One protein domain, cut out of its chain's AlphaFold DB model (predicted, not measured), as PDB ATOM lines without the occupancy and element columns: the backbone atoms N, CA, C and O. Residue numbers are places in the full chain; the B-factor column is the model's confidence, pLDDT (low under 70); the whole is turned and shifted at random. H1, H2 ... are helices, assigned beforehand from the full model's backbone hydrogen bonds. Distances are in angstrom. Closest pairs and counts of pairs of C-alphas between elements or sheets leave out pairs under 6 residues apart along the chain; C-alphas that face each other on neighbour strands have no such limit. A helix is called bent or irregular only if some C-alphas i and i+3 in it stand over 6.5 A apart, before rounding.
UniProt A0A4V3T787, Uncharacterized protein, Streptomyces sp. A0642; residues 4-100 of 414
ATOM      1  N   THR A   4     -13.996  -9.321   8.468       67.38
ATOM      2  CA  THR A   4     -13.584  -7.958   8.789       67.38
ATOM      3  C   THR A   4     -12.973  -7.243   7.588       67.38
ATOM      4  O   THR A   4     -13.279  -6.073   7.408       67.38
ATOM      5  N   SER A   5     -12.187  -7.905   6.727       65.88
ATOM      6  CA  SER A   5     -11.636  -7.237   5.532       65.88
ATOM      7  C   SER A   5     -12.733  -6.900   4.519       65.88
ATOM      8  O   SER A   5     -12.721  -5.814   3.961       65.88
ATOM      9  N   LEU A   6     -13.723  -7.785   4.349       69.25
ATOM     10  CA  LEU A   6     -14.882  -7.534   3.482       69.25
ATOM     11  C   LEU A   6     -15.711  -6.329   3.952       69.25
ATOM     12  O   LEU A   6     -16.101  -5.510   3.130       69.25
ATOM     13  N   LEU A   7     -15.933  -6.195   5.263       68.69
ATOM     14  CA  LEU A   7     -16.739  -5.105   5.825       68.69
ATOM     15  C   LEU A   7     -16.048  -3.733   5.703       68.69
ATOM     16  O   LEU A   7     -16.707  -2.727   5.447       68.69
ATOM     17  N   TRP A   8     -14.720  -3.690   5.866       73.38
ATOM     18  CA  TRP A   8     -13.924  -2.468   5.689       73.38
ATOM     19  C   TRP A   8     -13.746  -2.082   4.214       73.38
ATOM     20  O   TRP A   8     -13.738  -0.896   3.898       73.38
ATOM     21  N   ASP A   9     -13.663  -3.057   3.305       76.31
ATOM     22  CA  ASP A   9     -13.603  -2.793   1.861       76.31
ATOM     23  C   ASP A   9     -14.932  -2.241   1.325       76.31
ATOM     24  O   ASP A   9     -14.942  -1.385   0.442       76.31
ATOM     25  N   GLU A  10     -16.062  -2.727   1.845       72.44
ATOM     26  CA  GLU A  10     -17.396  -2.282   1.430       72.44
ATOM     27  C   GLU A  10     -17.713  -0.882   1.976       72.44
ATOM     28  O   GLU A  10     -18.058   0.009   1.206       72.44
ATOM     29  N   THR A  11     -17.440  -0.634   3.261       74.94
ATOM     30  CA  THR A  11     -17.582   0.713   3.850       74.94
ATOM     31  C   THR A  11     -16.621   1.741   3.247       74.94
ATOM     32  O   THR A  11     -16.983   2.908   3.117       74.94
ATOM     33  N   GLY A  12     -15.416   1.333   2.832       77.56
ATOM     34  CA  GLY A  12     -14.491   2.206   2.105       77.56
ATOM     35  C   GLY A  12     -15.043   2.649   0.749       77.56
ATOM     36  O   GLY A  12     -14.992   3.832   0.423       77.56
ATOM     37  N   ARG A  13     -15.651   1.724  -0.010       81.69
ATOM     38  CA  ARG A  13     -16.286   2.056  -1.297       81.69
ATOM     39  C   ARG A  13     -17.478   2.986  -1.141       81.69
ATOM     40  O   ARG A  13     -17.661   3.854  -1.991       81.69
ATOM     41  N   ASP A  14     -18.273   2.817  -0.090       85.69
ATOM     42  CA  ASP A  14     -19.414   3.698   0.167       85.69
ATOM     43  C   ASP A  14     -18.939   5.128   0.453       85.69
ATOM     44  O   ASP A  14     -19.441   6.073  -0.151       85.69
ATOM     45  N   ILE A  15     -17.895   5.293   1.274       85.19
ATOM     46  CA  ILE A  15     -17.300   6.607   1.563       85.19
ATOM     47  C   ILE A  15     -16.709   7.241   0.298       85.19
ATOM     48  O   ILE A  15     -16.924   8.428   0.053       85.19
ATOM     49  N   ASP A  16     -15.991   6.471  -0.523       85.94
ATOM     50  CA  ASP A  16     -15.442   6.966  -1.791       85.94
ATOM     51  C   ASP A  16     -16.563   7.378  -2.762       85.94
ATOM     52  O   ASP A  16     -16.454   8.391  -3.461       85.94
ATOM     53  N   THR A  17     -17.674   6.635  -2.768       86.50
ATOM     54  CA  THR A  17     -18.859   6.952  -3.570       86.50
ATOM     55  C   THR A  17     -19.494   8.254  -3.090       86.50
ATOM     56  O   THR A  17     -19.681   9.163  -3.898       86.50
ATOM     57  N   GLU A  18     -19.733   8.409  -1.788       88.38
ATOM     58  CA  GLU A  18     -20.267   9.646  -1.209       88.38
ATOM     59  C   GLU A  18     -19.356  10.849  -1.490       88.38
ATOM     60  O   GLU A  18     -19.829  11.912  -1.901       88.38
ATOM     61  N   GLN A  19     -18.037  10.694  -1.343       87.00
ATOM     62  CA  GLN A  19     -17.081  11.753  -1.673       87.00
ATOM     63  C   GLN A  19     -17.130  12.122  -3.157       87.00
ATOM     64  O   GLN A  19     -17.095  13.309  -3.495       87.00
ATOM     65  N   SER A  20     -17.258  11.134  -4.044       85.94
ATOM     66  CA  SER A  20     -17.392  11.378  -5.481       85.94
ATOM     67  C   SER A  20     -18.688  12.127  -5.820       85.94
ATOM     68  O   SER A  20     -18.676  13.040  -6.647       85.94
ATOM     69  N   GLU A  21     -19.793  11.824  -5.134       89.31
ATOM     70  CA  GLU A  21     -21.068  12.519  -5.318       89.31
ATOM     71  C   GLU A  21     -21.022  13.958  -4.790       89.31
ATOM     72  O   GLU A  21     -21.530  14.881  -5.435       89.31
ATOM     73  N   LEU A  22     -20.350  14.189  -3.661       91.50
ATOM     74  CA  LEU A  22     -20.111  15.535  -3.136       91.50
ATOM     75  C   LEU A  22     -19.226  16.361  -4.080       91.50
ATOM     76  O   LEU A  22     -19.531  17.524  -4.359       91.50
ATOM     77  N   ALA A  23     -18.166  15.765  -4.633       88.62
ATOM     78  CA  ALA A  23     -17.309  16.420  -5.619       88.62
ATOM     79  C   ALA A  23     -18.087  16.767  -6.898       88.62
ATOM     80  O   ALA A  23     -18.013  17.899  -7.384       88.62
ATOM     81  N   ARG A  24     -18.901  15.828  -7.397       92.31
ATOM     82  CA  ARG A  24     -19.780  16.007  -8.558       92.31
ATOM     83  C   ARG A  24     -20.791  17.132  -8.348       92.31
ATOM     84  O   ARG A  24     -20.915  18.021  -9.188       92.31
ATOM     85  N   THR A  25     -21.517  17.124  -7.231       93.00
ATOM     86  CA  THR A  25     -22.541  18.141  -6.931       93.00
ATOM     87  C   THR A  25     -21.928  19.532  -6.761       93.00
ATOM     88  O   THR A  25     -22.460  20.507  -7.303       93.00
ATOM     89  N   ALA A  26     -20.771  19.636  -6.100       91.50
ATOM     90  CA  ALA A  26     -20.033  20.889  -5.977       91.50
ATOM     91  C   ALA A  26     -19.516  21.398  -7.335       91.50
ATOM     92  O   ALA A  26     -19.690  22.577  -7.655       91.50
ATOM     93  N   ALA A  27     -18.936  20.519  -8.159       92.19
ATOM     94  CA  ALA A  27     -18.452  20.861  -9.497       92.19
ATOM     95  C   ALA A  27     -19.590  21.326 -10.416       92.19
ATOM     96  O   ALA A  27     -19.455  22.342 -11.095       92.19
ATOM     97  N   LEU A  28     -20.739  20.646 -10.386       92.44
ATOM     98  CA  LEU A  28     -21.911  21.037 -11.169       92.44
ATOM     99  C   LEU A  28     -22.504  22.368 -10.717       92.44
ATOM    100  O   LEU A  28     -22.975  23.132 -11.558       92.44
ATOM    101  N   THR A  29     -22.484  22.660  -9.419       93.50
ATOM    102  CA  THR A  29     -22.959  23.945  -8.888       93.50
ATOM    103  C   THR A  29     -22.076  25.087  -9.382       93.50
ATOM    104  O   THR A  29     -22.578  26.072  -9.925       93.50
ATOM    105  N   ASP A  30     -20.758  24.916  -9.295       91.38
ATOM    106  CA  ASP A  30     -19.795  25.901  -9.787       91.38
ATOM    107  C   ASP A  30     -19.874  26.083 -11.310       91.38
ATOM    108  O   ASP A  30     -19.866  27.212 -11.803       91.38
ATOM    109  N   ALA A  31     -19.991  24.983 -12.063       90.94
ATOM    110  CA  ALA A  31     -20.122  25.016 -13.517       90.94
ATOM    111  C   ALA A  31     -21.432  25.679 -13.955       90.94
ATOM    112  O   ALA A  31     -21.439  26.464 -14.903       90.94
ATOM    113  N   SER A  32     -22.526  25.435 -13.230       89.88
ATOM    114  CA  SER A  32     -23.813  26.086 -13.493       89.88
ATOM    115  C   SER A  32     -23.751  27.593 -13.230       89.88
ATOM    116  O   SER A  32     -24.357  28.353 -13.977       89.88
ATOM    117  N   ALA A  33     -22.999  28.040 -12.220       90.31
ATOM    118  CA  ALA A  33     -22.838  29.462 -11.919       90.31
ATOM    119  C   ALA A  33     -21.932  30.187 -12.930       90.31
ATOM    120  O   ALA A  33     -22.246  31.298 -13.351       90.31
ATOM    121  N   LEU A  34     -20.813  29.569 -13.320       91.19
ATOM    122  CA  LEU A  34     -19.806  30.204 -14.176       91.19
ATOM    123  C   LEU A  34     -20.115  30.076 -15.668       91.19
ATOM    124  O   LEU A  34     -19.946  31.032 -16.419       91.19
ATOM    125  N   VAL A  35     -20.549  28.894 -16.099       91.69
ATOM    126  CA  VAL A  35     -20.682  28.550 -17.521       91.69
ATOM    127  C   VAL A  35     -22.134  28.273 -17.916       91.69
ATOM    128  O   VAL A  35     -22.493  28.387 -19.086       91.69
ATOM    129  N   GLY A  36     -23.007  27.973 -16.952       86.19
ATOM    130  CA  GLY A  36     -24.429  27.724 -17.196       86.19
ATOM    131  C   GLY A  36     -25.118  28.792 -18.058       86.19
ATOM    132  O   GLY A  36     -25.781  28.411 -19.023       86.19
ATOM    133  N   PRO A  37     -24.932  30.106 -17.811       89.38
ATOM    134  CA  PRO A  37     -25.530  31.147 -18.648       89.38
ATOM    135  C   PRO A  37     -25.085  31.091 -20.114       89.38
ATOM    136  O   PRO A  37     -25.880  31.384 -20.999       89.38
ATOM    137  N   LEU A  38     -23.839  30.690 -20.384       90.19
ATOM    138  CA  LEU A  38     -23.328  30.534 -21.744       90.19
ATOM    139  C   LEU A  38     -23.919  29.283 -22.407       90.19
ATOM    140  O   LEU A  38     -24.387  29.360 -23.541       90.19
ATOM    141  N   LEU A  39     -23.898  28.149 -21.699       89.50
ATOM    142  CA  LEU A  39     -24.261  26.835 -22.234       89.50
ATOM    143  C   LEU A  39     -25.769  26.671 -22.439       89.50
ATOM    144  O   LEU A  39     -26.198  26.196 -23.484       89.50
ATOM    145  N   PHE A  40     -26.593  27.086 -21.474       86.94
ATOM    146  CA  PHE A  40     -28.047  26.879 -21.528       86.94
ATOM    147  C   PHE A  40     -28.787  27.905 -22.394       86.94
ATOM    148  O   PHE A  40     -29.996  27.792 -22.584       86.94
ATOM    149  N   GLN A  41     -28.070  28.883 -22.949       88.12
ATOM    150  CA  GLN A  41     -28.569  29.746 -24.021       88.12
ATOM    151  C   GLN A  41     -28.393  29.132 -25.417       88.12
ATOM    152  O   GLN A  41     -28.783  29.766 -26.398       88.12
ATOM    153  N   ALA A  42     -27.795  27.942 -25.524       88.19
ATOM    154  CA  ALA A  42     -27.630  27.272 -26.804       88.19
ATOM    155  C   ALA A  42     -28.985  26.971 -27.458       88.19
ATOM    156  O   ALA A  42     -29.911  26.492 -26.795       88.19
ATOM    157  N   THR A  43     -29.105  27.244 -28.758       85.38
ATOM    158  CA  THR A  43     -30.347  26.966 -29.502       85.38
ATOM    159  C   THR A  43     -30.481  25.498 -29.870       85.38
ATOM    160  O   THR A  43     -31.584  24.956 -29.827       85.38
ATOM    161  N   ASP A  44     -29.352  24.864 -30.192       87.50
ATOM    162  CA  ASP A  44     -29.262  23.523 -30.761       87.50
ATOM    163  C   ASP A  44     -28.054  22.768 -30.184       87.50
ATOM    164  O   ASP A  44     -27.152  23.364 -29.591       87.50
ATOM    165  N   ALA A  45     -28.008  21.447 -30.380       88.25
ATOM    166  CA  ALA A  45     -26.923  20.599 -29.871       88.25
ATOM    167  C   ALA A  45     -25.541  20.970 -30.447       88.25
ATOM    168  O   ALA A  45     -24.531  20.855 -29.756       88.25
ATOM    169  N   GLU A  46     -25.495  21.453 -31.691       90.38
ATOM    170  CA  GLU A  46     -24.261  21.923 -32.329       90.38
ATOM    171  C   GLU A  46     -23.752  23.227 -31.689       90.38
ATOM    172  O   GLU A  46     -22.571  23.339 -31.360       90.38
ATOM    173  N   ASP A  47     -24.652  24.181 -31.418       90.31
ATOM    174  CA  ASP A  47     -24.324  25.423 -30.699       90.31
ATOM    175  C   ASP A  47     -23.871  25.127 -29.260       90.31
ATOM    176  O   ASP A  47     -22.894  25.698 -28.772       90.31
ATOM    177  N   PHE A  48     -24.511  24.158 -28.597       92.31
ATOM    178  CA  PHE A  48     -24.084  23.686 -27.282       92.31
ATOM    179  C   PHE A  48     -22.659  23.122 -27.318       92.31
ATOM    180  O   PHE A  48     -21.845  23.491 -26.474       92.31
ATOM    181  N   GLY A  49     -22.324  22.292 -28.313       91.75
ATOM    182  CA  GLY A  49     -20.976  21.741 -28.482       91.75
ATOM    183  C   GLY A  49     -19.908  22.820 -28.676       91.75
ATOM    184  O   GLY A  49     -18.863  22.785 -28.024       91.75
ATOM    185  N   HIS A  50     -20.184  23.833 -29.502       92.25
ATOM    186  CA  HIS A  50     -19.269  24.962 -29.693       92.25
ATOM    187  C   HIS A  50     -19.078  25.782 -28.412       92.25
ATOM    188  O   HIS A  50     -17.953  26.140 -28.061       92.25
ATOM    189  N   ARG A  51     -20.156  26.051 -27.672       92.62
ATOM    190  CA  ARG A  51     -20.093  26.779 -26.394       92.62
ATOM    191  C   ARG A  51     -19.401  25.974 -25.302       92.62
ATOM    192  O   ARG A  51     -18.705  26.559 -24.477       92.62
ATOM    193  N   LEU A  52     -19.548  24.652 -25.318       93.06
ATOM    194  CA  LEU A  52     -18.841  23.748 -24.420       93.06
ATOM    195  C   LEU A  52     -17.332  23.771 -24.687       93.06
ATOM    196  O   LEU A  52     -16.561  23.886 -23.740       93.06
ATOM    197  N   ALA A  53     -16.914  23.770 -25.957       92.19
ATOM    198  CA  ALA A  53     -15.507  23.925 -26.330       92.19
ATOM    199  C   ALA A  53     -14.942  25.296 -25.909       92.19
ATOM    200  O   ALA A  53     -13.834  25.387 -25.388       92.19
ATOM    201  N   LEU A  54     -15.719  26.375 -26.055       92.44
ATOM    202  CA  LEU A  54     -15.329  27.707 -25.566       92.44
ATOM    203  C   LEU A  54     -15.208  27.762 -24.034       92.44
ATOM    204  O   LEU A  54     -14.399  28.516 -23.495       92.44
ATOM    205  N   ALA A  55     -16.012  26.967 -23.335       93.00
ATOM    206  CA  ALA A  55     -16.023  26.867 -21.885       93.00
ATOM    207  C   ALA A  55     -14.963  25.924 -21.304       93.00
ATOM    208  O   ALA A  55     -14.769  25.914 -20.085       93.00
ATOM    209  N   GLU A  56     -14.284  25.139 -22.138       92.94
ATOM    210  CA  GLU A  56     -13.347  24.099 -21.716       92.94
ATOM    211  C   GLU A  56     -12.286  24.587 -20.707       92.94
ATOM    212  O   GLU A  56     -12.104  23.916 -19.687       92.94
ATOM    213  N   PRO A  57     -11.664  25.778 -20.857       93.06
ATOM    214  CA  PRO A  57     -10.705  26.281 -19.869       93.06
ATOM    215  C   PRO A  57     -11.325  26.500 -18.481       93.06
ATOM    216  O   PRO A  57     -10.689  26.260 -17.452       93.06
ATOM    217  N   HIS A  58     -12.586  26.934 -18.431       93.19
ATOM    218  CA  HIS A  58     -13.310  27.123 -17.175       93.19
ATOM    219  C   HIS A  58     -13.704  25.783 -16.551       93.19
ATOM    220  O   HIS A  58     -13.609  25.628 -15.333       93.19
ATOM    221  N   LEU A  59     -14.083  24.800 -17.370       93.62
ATOM    222  CA  LEU A  59     -14.374  23.446 -16.900       93.62
ATOM    223  C   LEU A  59     -13.119  22.765 -16.343       93.62
ATOM    224  O   LEU A  59     -13.190  22.176 -15.266       93.62
ATOM    225  N   GLN A  60     -11.958  22.924 -16.987       94.31
ATOM    226  CA  GLN A  60     -10.671  22.424 -16.482       94.31
ATOM    227  C   GLN A  60     -10.297  23.050 -15.130       94.31
ATOM    228  O   GLN A  60      -9.853  22.348 -14.216       94.31
ATOM    229  N   ALA A  61     -10.531  24.355 -14.959       93.88
ATOM    230  CA  ALA A  61     -10.294  25.037 -13.688       93.88
ATOM    231  C   ALA A  61     -11.209  24.514 -12.563       93.88
ATOM    232  O   ALA A  61     -10.750  24.288 -11.441       93.88
ATOM    233  N   ILE A  62     -12.493  24.282 -12.856       92.38
ATOM    234  CA  ILE A  62     -13.460  23.726 -11.894       92.38
ATOM    235  C   ILE A  62     -13.107  22.278 -11.547       92.38
ATOM    236  O   ILE A  62     -13.090  21.924 -10.368       92.38
ATOM    237  N   SER A  63     -12.774  21.471 -12.556       93.19
ATOM    238  CA  SER A  63     -12.340  20.080 -12.406       93.19
ATOM    239  C   SER A  63     -11.137  19.973 -11.473       93.19
ATOM    240  O   SER A  63     -11.196  19.267 -10.467       93.19
ATOM    241  N   THR A  64     -10.098  20.776 -11.719       93.75
ATOM    242  CA  THR A  64      -8.888  20.808 -10.883       93.75
ATOM    243  C   THR A  64      -9.200  21.248  -9.450       93.75
ATOM    244  O   THR A  64      -8.651  20.702  -8.497       93.75
ATOM    245  N   ARG A  65     -10.108  22.218  -9.269       92.88
ATOM    246  CA  ARG A  65     -10.482  22.735  -7.943       92.88
ATOM    247  C   ARG A  65     -11.303  21.744  -7.117       92.88
ATOM    248  O   ARG A  65     -11.210  21.758  -5.892       92.88
ATOM    249  N   ARG A  66     -12.161  20.955  -7.764       91.25
ATOM    250  CA  ARG A  66     -13.123  20.063  -7.093       91.25
ATOM    251  C   ARG A  66     -12.724  18.593  -7.114       91.25
ATOM    252  O   ARG A  66     -13.366  17.811  -6.427       91.25
ATOM    253  N   GLY A  67     -11.686  18.230  -7.864       91.19
ATOM    254  CA  GLY A  67     -11.261  16.840  -8.017       91.19
ATOM    255  C   GLY A  67     -12.260  15.990  -8.804       91.19
ATOM    256  O   GLY A  67     -12.313  14.784  -8.600       91.19
ATOM    257  N   TYR A  68     -13.062  16.609  -9.677       92.81
ATOM    258  CA  TYR A  68     -14.035  15.909 -10.519       92.81
ATOM    259  C   TYR A  68     -13.559  15.910 -11.979       92.81
ATOM    260  O   TYR A  68     -13.195  16.989 -12.454       92.81
ATOM    261  N   PRO A  69     -13.521  14.771 -12.695       93.25
ATOM    262  CA  PRO A  69     -13.002  14.709 -14.063       93.25
ATOM    263  C   PRO A  69     -13.726  15.660 -15.024       93.25
ATOM    264  O   PRO A  69     -14.939  15.864 -14.924       93.25
ATOM    265  N   VAL A  70     -12.983  16.264 -15.957       93.69
ATOM    266  CA  VAL A  70     -13.552  17.237 -16.905       93.69
ATOM    267  C   VAL A  70     -14.514  16.556 -17.875       93.69
ATOM    268  O   VAL A  70     -15.529  17.141 -18.247       93.69
ATOM    269  N   GLU A  71     -14.210  15.316 -18.253       93.69
ATOM    270  CA  GLU A  71     -14.993  14.500 -19.174       93.69
ATOM    271  C   GLU A  71     -16.355  14.163 -18.566       93.69
ATOM    272  O   GLU A  71     -17.388  14.328 -19.218       93.69
ATOM    273  N   ASP A  72     -16.364  13.781 -17.288       92.75
ATOM    274  CA  ASP A  72     -17.590  13.479 -16.554       92.75
ATOM    275  C   ASP A  72     -18.423  14.749 -16.320       92.75
ATOM    276  O   ASP A  72     -19.643  14.741 -16.492       92.75
ATOM    277  N   LEU A  73     -17.767  15.879 -16.020       91.88
ATOM    278  CA  LEU A  73     -18.426  17.181 -15.885       91.88
ATOM    279  C   LEU A  73     -19.090  17.624 -17.193       91.88
ATOM    280  O   LEU A  73     -20.240  18.070 -17.191       91.88
ATOM    281  N   ALA A  74     -18.385  17.487 -18.317       93.00
ATOM    282  CA  ALA A  74     -18.918  17.783 -19.640       93.00
ATOM    283  C   ALA A  74     -20.082  16.845 -20.001       93.00
ATOM    284  O   ALA A  74     -21.106  17.303 -20.521       93.00
ATOM    285  N   GLY A  75     -19.971  15.554 -19.671       92.56
ATOM    286  CA  GLY A  75     -21.034  14.567 -19.858       92.56
ATOM    287  C   GLY A  75     -22.304  14.914 -19.076       92.56
ATOM    288  O   GLY A  75     -23.406  14.896 -19.630       92.56
ATOM    289  N   ASP A  76     -22.163  15.317 -17.814       92.75
ATOM    290  CA  ASP A  76     -23.291  15.729 -16.978       92.75
ATOM    291  C   ASP A  76     -23.964  17.017 -17.468       92.75
ATOM    292  O   ASP A  76     -25.195  17.119 -17.463       92.75
ATOM    293  N   LEU A  77     -23.180  18.005 -17.911       92.25
ATOM    294  CA  LEU A  77     -23.713  19.239 -18.493       92.25
ATOM    295  C   LEU A  77     -24.462  18.962 -19.801       92.25
ATOM    296  O   LEU A  77     -25.538  19.521 -20.015       92.25
ATOM    297  N   THR A  78     -23.940  18.056 -20.628       93.38
ATOM    298  CA  THR A  78     -24.593  17.610 -21.866       93.38
ATOM    299  C   THR A  78     -25.929  16.935 -21.562       93.38
ATOM    300  O   THR A  78     -26.956  17.326 -22.112       93.38
ATOM    301  N   ARG A  79     -25.964  16.009 -20.595       92.06
ATOM    302  CA  ARG A  79     -27.210  15.358 -20.160       92.06
ATOM    303  C   ARG A  79     -28.238  16.371 -19.641       92.06
ATOM    304  O   ARG A  79     -29.425  16.257 -19.934       92.06
ATOM    305  N   ARG A  80     -27.805  17.380 -18.875       91.19
ATOM    306  CA  ARG A  80     -28.694  18.461 -18.402       91.19
ATOM    307  C   ARG A  80     -29.261  19.279 -19.560       91.19
ATOM    308  O   ARG A  80     -30.445  19.610 -19.534       91.19
ATOM    309  N   PHE A  81     -28.448  19.577 -20.570       91.50
ATOM    310  CA  PHE A  81     -28.909  20.263 -21.772       91.50
ATOM    311  C   PHE A  81     -29.937  19.433 -22.545       91.50
ATOM    312  O   PHE A  81     -30.982  19.964 -22.904       91.50
ATOM    313  N   GLU A  82     -29.712  18.131 -22.730       91.19
ATOM    314  CA  GLU A  82     -30.673  17.242 -23.395       91.19
ATOM    315  C   GLU A  82     -32.035  17.232 -22.689       91.19
ATOM    316  O   GLU A  82     -33.075  17.349 -23.341       91.19
ATOM    317  N   ILE A  83     -32.042  17.163 -21.354       91.88
ATOM    318  CA  ILE A  83     -33.273  17.223 -20.554       91.88
ATOM    319  C   ILE A  83     -33.982  18.573 -20.751       91.88
ATOM    320  O   ILE A  83     -35.199  18.614 -20.944       91.88
ATOM    321  N   LEU A  84     -33.236  19.682 -20.744       88.50
ATOM    322  CA  LEU A  84     -33.791  21.017 -20.978       88.50
ATOM    323  C   LEU A  84     -34.331  21.182 -22.403       88.50
ATOM    324  O   LEU A  84     -35.407  21.758 -22.579       88.50
ATOM    325  N   ALA A  85     -33.636  20.653 -23.409       87.69
ATOM    326  CA  ALA A  85     -34.055  20.668 -24.806       87.69
ATOM    327  C   ALA A  85     -35.345  19.855 -25.012       87.69
ATOM    328  O   ALA A  85     -36.291  20.311 -25.661       87.69
ATOM    329  N   GLN A  86     -35.445  18.681 -24.381       88.44
ATOM    330  CA  GLN A  86     -36.672  17.883 -24.371       88.44
ATOM    331  C   GLN A  86     -37.822  18.640 -23.695       88.44
ATOM    332  O   GLN A  86     -38.903  18.753 -24.275       88.44
ATOM    333  N   ALA A  87     -37.591  19.237 -22.524       86.12
ATOM    334  CA  ALA A  87     -38.613  19.997 -21.807       86.12
ATOM    335  C   ALA A  87     -39.097  21.229 -22.592       86.12
ATOM    336  O   ALA A  87     -40.301  21.484 -22.668       86.12
ATOM    337  N   THR A  88     -38.188  21.974 -23.228       85.50
ATOM    338  CA  THR A  88     -38.546  23.136 -24.061       85.50
ATOM    339  C   THR A  88     -39.279  22.732 -25.333       85.50
ATOM    340  O   THR A  88     -40.256  23.390 -25.693       85.50
ATOM    341  N   SER A  89     -38.884  21.642 -25.993       83.88
ATOM    342  CA  SER A  89     -39.615  21.122 -27.156       83.88
ATOM    343  C   SER A  89     -41.043  20.691 -26.786       83.88
ATOM    344  O   SER A  89     -41.999  21.075 -27.462       83.88
ATOM    345  N   ALA A  90     -41.217  20.004 -25.650       83.50
ATOM    346  CA  ALA A  90     -42.524  19.614 -25.131       83.50
ATOM    347  C   ALA A  90     -43.378  20.835 -24.743       83.50
ATOM    348  O   ALA A  90     -44.571  20.880 -25.044       83.50
ATOM    349  N   ALA A  91     -42.776  21.854 -24.119       80.06
ATOM    350  CA  ALA A  91     -43.456  23.101 -23.780       80.06
ATOM    351  C   ALA A  91     -43.903  23.872 -25.031       80.06
ATOM    352  O   ALA A  91     -45.032  24.359 -25.075       80.06
ATOM    353  N   ARG A  92     -43.065  23.933 -26.076       76.50
ATOM    354  CA  ARG A  92     -43.438  24.518 -27.375       76.50
ATOM    355  C   ARG A  92     -44.580  23.748 -28.035       76.50
ATOM    356  O   ARG A  92     -45.487  24.379 -28.564       76.50
ATOM    357  N   GLY A  93     -44.576  22.416 -27.956       72.94
ATOM    358  CA  GLY A  93     -45.683  21.579 -28.429       72.94
ATOM    359  C   GLY A  93     -47.001  21.914 -27.726       72.94
ATOM    360  O   GLY A  93     -47.990  22.219 -28.388       72.94
ATOM    361  N   LYS A  94     -46.986  21.981 -26.390       73.12
ATOM    362  CA  LYS A  94     -48.157  22.361 -25.582       73.12
ATOM    363  C   LYS A  94     -48.627  23.790 -25.852       73.12
ATOM    364  O   LYS A  94     -49.823  24.037 -25.918       73.12
ATOM    365  N   GLN A  95     -47.710  24.742 -26.034       65.06
ATOM    366  CA  GLN A  95     -48.068  26.116 -26.398       65.06
ATOM    367  C   GLN A  95     -48.637  26.215 -27.813       65.06
ATOM    368  O   GLN A  95     -49.548  27.003 -28.032       65.06
ATOM    369  N   ALA A  96     -48.131  25.440 -28.773       60.66
ATOM    370  CA  ALA A  96     -48.697  25.382 -30.117       60.66
ATOM    371  C   ALA A  96     -50.103  24.762 -30.107       60.66
ATOM    372  O   ALA A  96     -50.979  25.220 -30.835       60.66
ATOM    373  N   GLU A  97     -50.335  23.769 -29.251       60.22
ATOM    374  CA  GLU A  97     -51.649  23.168 -29.034       60.22
ATOM    375  C   GLU A  97     -52.614  24.126 -28.318       60.22
ATOM    376  O   GLU A  97     -53.744  24.282 -28.762       60.22
ATOM    377  N   ALA A  98     -52.154  24.870 -27.309       58.53
ATOM    378  CA  ALA A  98     -52.948  25.896 -26.627       58.53
ATOM    379  C   ALA A  98     -53.217  27.141 -27.496       58.53
ATOM    380  O   ALA A  98     -54.264  27.770 -27.379       58.53
ATOM    381  N   ARG A  99     -52.286  27.505 -28.391       54.22
ATOM    382  CA  ARG A  99     -52.456  28.588 -29.379       54.22
ATOM    383  C   ARG A  99     -53.265  28.171 -30.597       54.22
ATOM    384  O   ARG A  99     -53.632  29.040 -31.384       54.22
ATOM    385  N   ARG A 100     -53.624  26.892 -30.734       51.66
ATOM    386  CA  ARG A 100     -54.816  26.526 -31.499       51.66
ATOM    387  C   ARG A 100     -56.044  26.916 -30.670       51.66
ATOM    388  O   ARG A 100     -56.845  26.066 -30.298       51.66
TER     389      ARG A 100
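AT A GLANCE: This is residues 4 to 100 of the 414 residues of an uncharacterized protein of Streptomyces sp. A0642 (UniProt A0A4V3T787). Two long helices, H1 and H4, make a wide open V, and at its corner the last part of H1 and the first part of H4 join a small compact body that also holds the short H2 and the bent helix H3. Residues 4 to 18 of H1 stick out from this body at one end and residues 86 to 100, of which 86 to 98 belong to H4, at the other, and with these two free arms the longest span is 67 A, against 34 A for the body without them. The printed part has 97 residues with four named helices, H1, H2, H3 and H4 in that order, and no named strand; the class is all helix. The whole is loose, with a radius of gyration of the C-alphas of 18.0 A, and spans 67 by 31 by 19 A.

IN THESE COORDINATES: H1 takes residues 4 to 34 and is 45.0 A long from C-alpha 4 at (-13.584, -7.958, 8.789) to C-alpha 34 at (-19.806, 30.204, -14.176). H2 is residues 36 to 39. H3, residues 45 to 66, was assigned as one helix by its hydrogen bonds but is bent: C-alphas 54 and 57 are 7.5 A apart. Its arms are H3a, residues 45 to 54, 14.3 A long, and H3b, residues 57 to 66, 14.4 A long. H4 takes residues 70 to 98 and is 41.5 A long, ending with C-alpha 98 at (-52.948, 25.896, -26.627).

HOW THE PARTS SIT: H3 is the hub, touching H1, H2 and H4, and its arms are about perpendicular at 73 degrees. H1 touches H3b with residues 23 to 34 alone; the closest C-alphas, of Ala 23 and Arg 66, are 5.7 A apart. These two run opposite ways at a tilt of 37 degrees, only just steep. H2 touches H3a, the closest C-alphas being those of Leu 39 and Arg 51 at 5.9 A. H3b touches H4, whose residues 70 to 74 alone take part, with the C-alphas of Ser 63 and Val 70 closest at 5.5 A; the tilt is steep, 65 degrees, opposite ways. H1 residues 24 to 28 touch H4 residues 73 to 77, with the C-alphas of Leu 28 and Leu 73 closest at 7.0 A and a steep tilt of 58 degrees, the same way. H3a and H4 are close but not clearly touching, while H1 and H3a are apart. In H1, H3a, H3b and H4 every O i to N i+4 pair is within hydrogen-bond range; H2 is too short for such a pair.

THE WHOLE: The C-alphas of Thr 4 and Arg 100, the two farthest apart, are 67.2 A apart. Without the stretches that stand free, the body has 67 residues and spans 34 by 23 by 18 A. The printed part has no cut, and the three links between helices are tight. The mean pLDDT of the printed part is 86.1; residues 4 to 7 and 95 to 100 are under 70.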